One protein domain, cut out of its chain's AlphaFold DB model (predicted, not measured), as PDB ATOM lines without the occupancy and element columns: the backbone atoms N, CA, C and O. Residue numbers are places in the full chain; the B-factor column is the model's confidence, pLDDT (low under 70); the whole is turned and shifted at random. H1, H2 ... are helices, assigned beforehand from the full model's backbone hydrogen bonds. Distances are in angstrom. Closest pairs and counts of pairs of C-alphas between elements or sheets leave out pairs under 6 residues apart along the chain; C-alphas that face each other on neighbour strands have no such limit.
ATOM      1  N   VAL A 109     217.870 166.199 161.699       93.50
ATOM      2  CA  VAL A 109     216.520 166.703 161.398       93.50
ATOM      3  C   VAL A 109     215.891 167.356 162.630       93.50
ATOM      4  O   VAL A 109     215.256 168.403 162.516       93.50
ATOM      5  N   ARG A 110     216.102 166.770 163.816       95.12
ATOM      6  CA  ARG A 110     215.588 167.299 165.085       95.12
ATOM      7  C   ARG A 110     216.083 168.710 165.358       95.12
ATOM      8  O   ARG A 110     215.267 169.599 165.568       95.12
ATOM      9  N   GLN A 111     217.398 168.909 165.285       92.75
ATOM     10  CA  GLN A 111     218.013 170.212 165.532       92.75
ATOM     11  C   GLN A 111     217.464 171.280 164.577       92.75
ATOM     12  O   GLN A 111     217.183 172.404 164.986       92.75
ATOM     13  N   TYR A 112     217.274 170.924 163.306       92.06
ATOM     14  CA  TYR A 112     216.675 171.819 162.324       92.06
ATOM     15  C   TYR A 112     215.219 172.191 162.669       92.06
ATOM     16  O   TYR A 112     214.849 173.367 162.608       92.06
ATOM     17  N   LEU A 113     214.386 171.216 163.054       92.81
ATOM     18  CA  LEU A 113     212.994 171.480 163.434       92.81
ATOM     19  C   LEU A 113     212.888 172.305 164.719       92.81
ATOM     20  O   LEU A 113     212.020 173.167 164.821       92.81
ATOM     21  N   GLU A 114     213.766 172.066 165.693       92.75
ATOM     22  CA  GLU A 114     213.846 172.861 166.923       92.75
ATOM     23  C   GLU A 114     214.183 174.315 166.601       92.75
ATOM     24  O   GLU A 114     213.423 175.208 166.968       92.75
ATOM     25  N   TYR A 115     215.236 174.546 165.812       89.75
ATOM     26  CA  TYR A 115     215.636 175.889 165.401       89.75
ATOM     27  C   TYR A 115     214.523 176.629 164.647       89.75
ATOM     28  O   TYR A 115     214.175 177.761 164.976       89.75
ATOM     29  N   THR A 116     213.921 175.994 163.640       88.38
ATOM     30  CA  THR A 116     212.858 176.630 162.845       88.38
ATOM     31  C   THR A 116     211.590 176.892 163.669       88.38
ATOM     32  O   THR A 116     210.941 177.927 163.486       88.38
ATOM     33  N   ASN A 117     211.275 176.037 164.650       90.19
ATOM     34  CA  ASN A 117     210.187 176.268 165.601       90.19
ATOM     35  C   ASN A 117     210.487 177.430 166.561       90.19
ATOM     36  O   ASN A 117     209.600 178.239 166.826       90.19
ATOM     37  N   GLU A 118     211.717 177.532 167.068       90.31
ATOM     38  CA  GLU A 118     212.159 178.655 167.904       90.31
ATOM     39  C   GLU A 118     212.074 179.977 167.141       90.31
ATOM     40  O   GLU A 118     211.513 180.945 167.650       90.31
ATOM     41  N   VAL A 119     212.549 180.004 165.890       85.31
ATOM     42  CA  VAL A 119     212.444 181.179 165.014       85.31
ATOM     43  C   VAL A 119     210.981 181.565 164.801       85.31
ATOM     44  O   VAL A 119     210.627 182.731 164.976       85.31
ATOM     45  N   ARG A 120     210.106 180.597 164.494       88.25
ATOM     46  CA  ARG A 120     208.659 180.828 164.359       88.25
ATOM     47  C   ARG A 120     208.080 181.479 165.621       88.25
ATOM     48  O   ARG A 120     207.373 182.482 165.525       88.25
ATOM     49  N   GLN A 121     208.381 180.926 166.796       88.94
ATOM     50  CA  GLN A 121     207.889 181.442 168.076       88.94
ATOM     51  C   GLN A 121     208.436 182.838 168.389       88.94
ATOM     52  O   GLN A 121     207.680 183.702 168.826       88.94
ATOM     53  N   ALA A 122     209.720 183.085 168.125       87.06
ATOM     54  CA  ALA A 122     210.350 184.389 168.313       87.06
ATOM     55  C   ALA A 122     209.743 185.470 167.403       87.06
ATOM     56  O   ALA A 122     209.680 186.635 167.785       87.06
ATOM     57  N   MET A 123     209.256 185.080 166.221       82.50
ATOM     58  CA  MET A 123     208.510 185.952 165.309       82.50
ATOM     59  C   MET A 123     207.032 186.125 165.698       82.50
ATOM     60  O   MET A 123     206.314 186.860 165.027       82.50
ATOM     61  N   GLY A 124     206.559 185.459 166.758       85.94
ATOM     62  CA  GLY A 124     205.157 185.498 167.175       85.94
ATOM     63  C   GLY A 124     204.204 184.805 166.198       85.94
ATOM     64  O   GLY A 124     203.002 185.048 166.243       85.94
ATOM     65  N   LEU A 125     204.721 183.955 165.306       84.62
ATOM     66  CA  LEU A 125     203.907 183.218 164.346       84.62
ATOM     67  C   LEU A 125     203.258 182.030 165.054       84.62
ATOM     68  O   LEU A 125     203.950 181.125 165.519       84.62
ATOM     69  N   GLU A 126     201.935 182.007 165.150       88.12
ATOM     70  CA  GLU A 126     201.204 180.882 165.737       88.12
ATOM     71  C   GLU A 126     201.238 179.639 164.826       88.12
ATOM     72  O   GLU A 126     201.494 179.731 163.628       88.12
ATOM     73  N   ASP A 127     200.989 178.455 165.395       86.50
ATOM     74  CA  ASP A 127     200.823 177.201 164.637       86.50
ATOM     75  C   ASP A 127     199.421 176.622 164.891       86.50
ATOM     76  O   ASP A 127     199.273 175.597 165.564       86.50
ATOM     77  N   PRO A 128     198.361 177.302 164.412       85.00
ATOM     78  CA  PRO A 128     196.984 176.883 164.664       85.00
ATOM     79  C   PRO A 128     196.655 175.547 163.984       85.00
ATOM     80  O   PRO A 128     195.792 174.803 164.443       85.00
ATOM     81  N   THR A 129     197.361 175.232 162.900       85.19
ATOM     82  CA  THR A 129     197.233 173.991 162.133       85.19
ATOM     83  C   THR A 129     197.955 172.807 162.774       85.19
ATOM     84  O   THR A 129     197.683 171.669 162.410       85.19
ATOM     85  N   GLY A 130     198.856 173.034 163.732       88.00
ATOM     86  CA  GLY A 130     199.633 171.973 164.375       88.00
ATOM     87  C   GLY A 130     200.678 171.333 163.457       88.00
ATOM     88  O   GLY A 130     200.978 170.147 163.606       88.00
ATOM     89  N   VAL A 131     201.235 172.096 162.514       89.25
ATOM     90  CA  VAL A 131     202.283 171.649 161.586       89.25
ATOM     91  C   VAL A 131     203.498 171.143 162.352       89.25
ATOM     92  O   VAL A 131     203.908 169.999 162.164       89.25
ATOM     93  N   TYR A 132     204.042 171.941 163.272       89.94
ATOM     94  CA  TYR A 132     205.234 171.552 164.027       89.94
ATOM     95  C   TYR A 132     204.955 170.365 164.938       89.94
ATOM     96  O   TYR A 132     205.796 169.480 165.071       89.94
ATOM     97  N   LYS A 133     203.748 170.290 165.509       90.94
ATOM     98  CA  LYS A 133     203.327 169.121 166.285       90.94
ATOM     99  C   LYS A 133     203.381 167.844 165.435       90.94
ATOM    100  O   LYS A 133     203.962 166.859 165.881       90.94
ATOM    101  N   THR A 134     202.830 167.870 164.222       89.62
ATOM    102  CA  THR A 134     202.839 166.726 163.294       89.62
ATOM    103  C   THR A 134     204.256 166.364 162.842       89.62
ATOM    104  O   THR A 134     204.604 165.181 162.801       89.62
ATOM    105  N   LEU A 135     205.101 167.363 162.559       92.12
ATOM    106  CA  LEU A 135     206.504 167.161 162.183       92.12
ATOM    107  C   LEU A 135     207.291 166.462 163.300       92.12
ATOM    108  O   LEU A 135     207.945 165.450 163.047       92.12
ATOM    109  N   PHE A 136     207.185 166.946 164.542       94.38
ATOM    110  CA  PHE A 136     207.872 166.338 165.684       94.38
ATOM    111  C   PHE A 136     207.348 164.942 166.016       94.38
ATOM    112  O   PHE A 136     208.148 164.056 166.289       94.38
ATOM    113  N   GLN A 137     206.036 164.705 165.939       93.69
ATOM    114  CA  GLN A 137     205.470 163.368 166.154       93.69
ATOM    115  C   GLN A 137     205.975 162.362 165.115       93.69
ATOM    116  O   GLN A 137     206.386 161.255 165.461       93.69
ATOM    117  N   THR A 138     206.000 162.767 163.844       93.31
ATOM    118  CA  THR A 138     206.523 161.934 162.756       93.31
ATOM    119  C   THR A 138     208.013 161.652 162.951       93.31
ATOM    120  O   THR A 138     208.460 160.519 162.767       93.31
ATOM    121  N   LEU A 139     208.783 162.661 163.371       95.56
ATOM    122  CA  LEU A 139     210.203 162.507 163.670       95.56
ATOM    123  C   LEU A 139     210.438 161.555 164.851       95.56
ATOM    124  O   LEU A 139     211.260 160.647 164.737       95.56
ATOM    125  N   ASP A 140     209.699 161.716 165.951       95.75
ATOM    126  CA  ASP A 140     209.787 160.860 167.139       95.75
ATOM    127  C   ASP A 140     209.579 159.382 166.783       95.75
ATOM    128  O   ASP A 140     210.293 158.509 167.281       95.75
ATOM    129  N   ASP A 141     208.610 159.082 165.918       94.62
ATOM    130  CA  ASP A 141     208.307 157.714 165.503       94.62
ATOM    131  C   ASP A 141     209.412 157.096 164.640       94.62
ATOM    132  O   ASP A 141     209.665 155.889 164.730       94.62
ATOM    133  N   VAL A 142     210.089 157.899 163.816       95.06
ATOM    134  CA  VAL A 142     211.251 157.448 163.039       95.06
ATOM    135  C   VAL A 142     212.455 157.246 163.956       95.06
ATOM    136  O   VAL A 142     213.068 156.179 163.926       95.06
ATOM    137  N   GLU A 143     212.755 158.213 164.824       95.75
ATOM    138  CA  GLU A 143     213.898 158.160 165.740       95.75
ATOM    139  C   GLU A 143     213.789 157.012 166.749       95.75
ATOM    140  O   GLU A 143     214.774 156.315 166.992       95.75
ATOM    141  N   LYS A 144     212.586 156.717 167.264       96.00
ATOM    142  CA  LYS A 144     212.343 155.538 168.115       96.00
ATOM    143  C   LYS A 144     212.663 154.222 167.407       96.00
ATOM    144  O   LYS A 144     213.160 153.300 168.048       96.00
ATOM    145  N   LYS A 145     212.381 154.115 166.105       93.81
ATOM    146  CA  LYS A 145     212.650 152.895 165.322       93.81
ATOM    147  C   LYS A 145     214.137 152.702 165.045       93.81
ATOM    148  O   LYS A 145     214.594 151.563 165.018       93.81
ATOM    149  N   ILE A 146     214.880 153.787 164.827       95.12
ATOM    150  CA  ILE A 146     216.319 153.725 164.520       95.12
ATOM    151  C   ILE A 146     217.213 153.845 165.765       95.12
ATOM    152  O   ILE A 146     218.404 153.557 165.679       95.12
ATOM    153  N   GLY A 147     216.661 154.256 166.911       95.94
ATOM    154  CA  GLY A 147     217.369 154.380 168.188       95.94
ATOM    155  C   GLY A 147     218.388 155.524 168.248       95.94
ATOM    156  O   GLY A 147     219.260 155.516 169.115       95.94
ATOM    157  N   LYS A 148     218.315 156.484 167.321       95.44
ATOM    158  CA  LYS A 148     219.225 157.633 167.208       95.44
ATOM    159  C   LYS A 148     218.522 158.822 166.548       95.44
ATOM    160  O   LYS A 148     217.453 158.652 165.966       95.44
ATOM    161  N   ALA A 149     219.151 159.997 166.602       96.19
ATOM    162  CA  ALA A 149     218.686 161.169 165.866       96.19
ATOM    163  C   ALA A 149     218.743 160.923 164.350       96.19
ATOM    164  O   ALA A 149     219.722 160.361 163.850       96.19
ATOM    165  N   LEU A 150     217.701 161.343 163.632       95.19
ATOM    166  CA  LEU A 150     217.618 161.165 162.184       95.19
ATOM    167  C   LEU A 150     218.530 162.171 161.467       95.19
ATOM    168  O   LEU A 150     218.484 163.372 161.743       95.19
ATOM    169  N   THR A 151     219.325 161.695 160.511       94.06
ATOM    170  CA  THR A 151     220.172 162.526 159.640       94.06
ATOM    171  C   THR A 151     219.785 162.351 158.172       94.06
ATOM    172  O   THR A 151     219.204 161.336 157.797       94.06
ATOM    173  N   SER A 152     220.150 163.304 157.312       87.75
ATOM    174  CA  SER A 152     219.885 163.233 155.862       87.75
ATOM    175  C   SER A 152     220.606 162.079 155.154       87.75
ATOM    176  O   SER A 152     220.199 161.660 154.073       87.75
ATOM    177  N   SER A 153     221.669 161.543 155.761       90.50
ATOM    178  CA  SER A 153     222.391 160.370 155.258       90.50
ATOM    179  C   SER A 153     221.735 159.034 155.614       90.50
ATOM    180  O   SER A 153     222.128 158.001 155.068       90.50
ATOM    181  N   ASP A 154     220.763 159.025 156.531       92.44
ATOM    182  CA  ASP A 154     220.092 157.795 156.936       92.44
ATOM    183  C   ASP A 154     219.088 157.334 155.868       92.44
ATOM    184  O   ASP A 154     218.298 158.141 155.376       92.44
ATOM    185  N   PRO A 155     219.013 156.028 155.549       92.19
ATOM    186  CA  PRO A 155     218.020 155.504 154.606       92.19
ATOM    187  C   PRO A 155     216.566 155.822 154.992       92.19
ATOM    188  O   PRO A 155     215.692 155.924 154.133       92.19
ATOM    189  N   GLN A 156     216.296 155.975 156.292       93.94
ATOM    190  CA  GLN A 156     214.984 156.303 156.846       93.94
ATOM    191  C   GLN A 156     214.588 157.767 156.627       93.94
ATOM    192  O   GLN A 156     213.419 158.101 156.811       93.94
ATOM    193  N   TYR A 157     215.513 158.628 156.195       91.19
ATOM    194  CA  TYR A 157     215.208 160.020 155.877       91.19
ATOM    195  C   TYR A 157     214.147 160.126 154.772       91.19
ATOM    196  O   TYR A 157     213.167 160.847 154.929       91.19
ATOM    197  N   ALA A 158     214.245 159.300 153.727       90.31
ATOM    198  CA  ALA A 158     213.231 159.249 152.671       90.31
ATOM    199  C   ALA A 158     211.840 158.833 153.197       90.31
ATOM    200  O   ALA A 158     210.818 159.319 152.726       90.31
ATOM    201  N   GLN A 159     211.784 157.959 154.210       88.12
ATOM    202  CA  GLN A 159     210.515 157.548 154.827       88.12
ATOM    203  C   GLN A 159     209.888 158.680 155.643       88.12
ATOM    204  O   GLN A 159     208.667 158.826 155.661       88.12
ATOM    205  N   PHE A 160     210.724 159.465 156.323       90.62
ATOM    206  CA  PHE A 160     210.302 160.668 157.028       90.62
ATOM    207  C   PHE A 160     209.740 161.711 156.051       90.62
ATOM    208  O   PHE A 160     208.649 162.226 156.286       90.62
ATOM    209  N   GLU A 161     210.422 161.953 154.926       89.00
ATOM    210  CA  GLU A 161     209.943 162.869 153.881       89.00
ATOM    211  C   GLU A 161     208.589 162.432 153.308       89.00
ATOM    212  O   GLU A 161     207.658 163.234 153.260       89.00
ATOM    213  N   ASP A 162     208.436 161.153 152.958       87.25
ATOM    214  CA  ASP A 162     207.173 160.614 152.437       87.25
ATOM    215  C   ASP A 162     206.021 160.711 153.453       87.25
ATOM    216  O   ASP A 162     204.867 160.953 153.078       87.25
ATOM    217  N   ALA A 163     206.308 160.489 154.740       85.50
ATOM    218  CA  ALA A 163     205.316 160.587 155.806       85.50
ATOM    219  C   ALA A 163     204.838 162.032 155.994       85.50
ATOM    220  O   ALA A 163     203.635 162.268 156.130       85.50
ATOM    221  N   ILE A 164     205.761 162.995 155.934       86.25
ATOM    222  CA  ILE A 164     205.439 164.421 155.998       86.25
ATOM    223  C   ILE A 164     204.660 164.856 154.770       86.25
ATOM    224  O   ILE A 164     203.635 165.507 154.927       86.25
ATOM    225  N   ASP A 165     205.091 164.494 153.562       81.38
ATOM    226  CA  ASP A 165     204.413 164.907 152.328       81.38
ATOM    227  C   ASP A 165     202.928 164.493 152.351       81.38
ATOM    228  O   ASP A 165     202.048 165.275 151.977       81.38
ATOM    229  N   LYS A 166     202.630 163.291 152.861       80.75
ATOM    230  CA  LYS A 166     201.253 162.810 153.054       80.75
ATOM    231  C   LYS A 166     200.534 163.553 154.179       80.75
ATOM    232  O   LYS A 166     199.465 164.112 153.942       80.75
ATOM    233  N   GLY A 167     201.128 163.593 155.373       78.94
ATOM    234  CA  GLY A 167     200.503 164.200 156.551       78.94
ATOM    235  C   GLY A 167     200.236 165.696 156.383       78.94
ATOM    236  O   GLY A 167     199.176 166.182 156.757       78.94
ATOM    237  N   MET A 168     201.157 166.426 155.755       82.19
ATOM    238  CA  MET A 168     201.032 167.862 155.505       82.19
ATOM    239  C   MET A 168     199.983 168.183 154.448       82.19
ATOM    240  O   MET A 168     199.258 169.162 154.600       82.19
ATOM    241  N   SER A 169     199.870 167.363 153.400       76.19
ATOM    242  CA  SER A 169     198.831 167.552 152.382       76.19
ATOM    243  C   SER A 169     197.430 167.404 152.984       76.19
ATOM    244  O   SER A 169     196.544 168.204 152.689       76.19
ATOM    245  N   GLU A 170     197.238 166.419 153.870       82.12
ATOM    246  CA  GLU A 170     195.981 166.232 154.607       82.12
ATOM    247  C   GLU A 170     195.724 167.364 155.610       82.12
ATOM    248  O   GLU A 170     194.608 167.876 155.687       82.12
ATOM    249  N   LEU A 171     196.756 167.780 156.351       83.44
ATOM    250  CA  LEU A 171     196.650 168.803 157.392       83.44
ATOM    251  C   LEU A 171     196.329 170.190 156.824       83.44
ATOM    252  O   LEU A 171     195.530 170.928 157.397       83.44
ATOM    253  N   LEU A 172     196.974 170.556 155.717       81.69
ATOM    254  CA  LEU A 172     196.856 171.887 155.129       81.69
ATOM    255  C   LEU A 172     195.675 172.004 154.164       81.69
ATOM    256  O   LEU A 172     195.179 173.108 153.944       81.69
ATOM    257  N   GLY A 173     195.238 170.896 153.551       82.94
ATOM    258  CA  GLY A 173     194.136 170.865 152.580       82.94
ATOM    259  C   GLY A 173     194.361 171.701 151.308       82.94
ATOM    260  O   GLY A 173     193.486 171.751 150.445       82.94
ATOM    261  N   LYS A 174     195.516 172.362 151.195       81.81
ATOM    262  CA  LYS A 174     195.971 173.215 150.098       81.81
ATOM    263  C   LYS A 174     197.459 172.991 149.881       81.81
ATOM    264  O   LYS A 174     198.191 172.655 150.813       81.81
ATOM    265  N   SER A 175     197.906 173.213 148.654       81.00
ATOM    266  CA  SER A 175     199.335 173.267 148.360       81.00
ATOM    267  C   SER A 175     199.987 174.499 148.995       81.00
ATOM    268  O   SER A 175     199.326 175.496 149.296       81.00
ATOM    269  N   LEU A 176     201.307 174.442 149.179       76.06
ATOM    270  CA  LEU A 176     202.076 175.572 149.704       76.06
ATOM    271  C   LEU A 176     201.968 176.807 148.795       76.06
ATOM    272  O   LEU A 176     201.839 177.918 149.300       76.06
ATOM    273  N   ASP A 177     201.949 176.603 147.476       80.56
ATOM    274  CA  ASP A 177     201.794 177.682 146.493       80.56
ATOM    275  C   ASP A 177     200.426 178.372 146.643       80.56
ATOM    276  O   ASP A 177     200.347 179.597 146.691       80.56
ATOM    277  N   GLU A 178     199.346 177.602 146.824       84.88
ATOM    278  CA  GLU A 178     198.010 178.160 147.070       84.88
ATOM    279  C   GLU A 178     197.907 178.899 148.409       84.88
ATOM    280  O   GLU A 178     197.149 179.863 148.522       84.88
ATOM    281  N   LEU A 179     198.630 178.445 149.437       84.75
ATOM    282  CA  LEU A 179     198.690 179.129 150.729       84.75
ATOM    283  C   LEU A 179     199.470 180.441 150.635       84.75
ATOM    284  O   LEU A 179     199.016 181.440 151.187       84.75
ATOM    285  N   ALA A 180     200.592 180.454 149.912       84.88
ATOM    286  CA  ALA A 180     201.368 181.664 149.665       84.88
ATOM    287  C   ALA A 180     200.544 182.700 148.884       84.88
ATOM    288  O   ALA A 180     200.436 183.848 149.306       84.88
ATOM    289  N   ASP A 181     199.873 182.281 147.806       88.12
ATOM    290  CA  ASP A 181     198.973 183.154 147.046       88.12
ATOM    291  C   ASP A 181     197.818 183.687 147.904       88.12
ATOM    292  O   ASP A 181     197.458 184.861 147.807       88.12
ATOM    293  N   ALA A 182     197.228 182.842 148.753       88.75
ATOM    294  CA  ALA A 182     196.157 183.262 149.650       88.75
ATOM    295  C   ALA A 182     196.637 184.285 150.691       88.75
ATOM    296  O   ALA A 182     195.895 185.224 150.980       88.75
ATOM    297  N   ALA A 183     197.853 184.123 151.224       88.88
ATOM    298  CA  ALA A 183     198.459 185.071 152.154       88.88
ATOM    299  C   ALA A 183     198.700 186.433 151.485       88.88
ATOM    300  O   ALA A 183     198.232 187.447 151.993       88.88
ATOM    301  N   ASP A 184     199.300 186.455 150.290       90.88
ATOM    302  CA  ASP A 184     199.549 187.704 149.557       90.88
ATOM    303  C   ASP A 184     198.245 188.463 149.231       90.88
ATOM    304  O   ASP A 184     198.190 189.694 149.274       90.88
ATOM    305  N   ILE A 185     197.169 187.734 148.902       92.12
ATOM    306  CA  ILE A 185     195.843 188.325 148.666       92.12
ATOM    307  C   ILE A 185     195.238 188.859 149.968       92.12
ATOM    308  O   ILE A 185     194.625 189.930 149.949       92.12
ATOM    309  N   ALA A 186     195.383 188.137 151.082       92.12
ATOM    310  CA  ALA A 186     194.885 188.571 152.383       92.12
ATOM    311  C   ALA A 186     195.566 189.871 152.838       92.12
ATOM    312  O   ALA A 186     194.864 190.821 153.181       92.12
ATOM    313  N   ASP A 187     196.891 189.952 152.718       90.69
ATOM    314  CA  ASP A 187     197.669 191.154 153.037       90.69
ATOM    315  C   ASP A 187     197.235 192.342 152.167       90.69
ATOM    316  O   ASP A 187     196.970 193.439 152.665       90.69
TER     317      ASP A 187
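AT A GLANCE: This is residues 109 to 187 of the 207 residues of an uncharacterized protein of Bathycoccus prasinos (UniProt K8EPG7). Three helices fold back and forth as two successive helical hairpins, with H2 between H1 and H3, and a fourth helix, H4, sticks out past the end of H3 as an arm, free over residues 177 to 187. H1 is shifted along H2 and meets it with residues 132 to 139 of H2 alone. The printed part has 79 residues, with four named helices in the order H1, H2, H3, H4 and no named strand, and its class is all helix. It is only just loose, close to compact, with a radius of gyration of the C-alphas of 14.1 A, and elongated, spanning 44 by 26 by 19 A.

IN THESE COORDINATES: H1, residues 109 to 122, begins at C-alpha 109 at (216.520, 166.703, 161.398) and is 20.0 A long from first to last C-alpha. H2, residues 131 to 146, is 23.0 A long. H3, residues 157 to 172, is 21.9 A long. H4, residues 176 to 187, is 16.5 A long and ends at C-alpha 187 at (197.669, 191.154, 153.037).

HOW THE PARTS SIT: H1 and H2 touch and form a helical hairpin, opposite ways at a shallow tilt of 20 degrees; their closest C-alphas, of Asn 117 and Tyr 132, are 7.0 A apart. H2 and H3 touch as a second helical hairpin, opposite ways at a shallow tilt of 27 degrees; their closest C-alphas, of Leu 135 and Ile 164, are 6.8 A apart. H1 and H3 are apart, and H4 touches no helix. In H1, H3 and H4 every O i to N i+4 pair is within hydrogen-bond range; in H2 11 of 12 are.

THE WHOLE: The C-alphas farthest apart, of Gly 147 and Ile 185, are 44.7 A from each other. Without residues 177 to 187 the body spans 33 by 26 by 17 A. The printed part has no cut; the link from H3 to H4 is tight, and those from H1 to H2 and H2 to H3 are short. The mean pLDDT of the printed part is 88.9, and no printed residue is under 70.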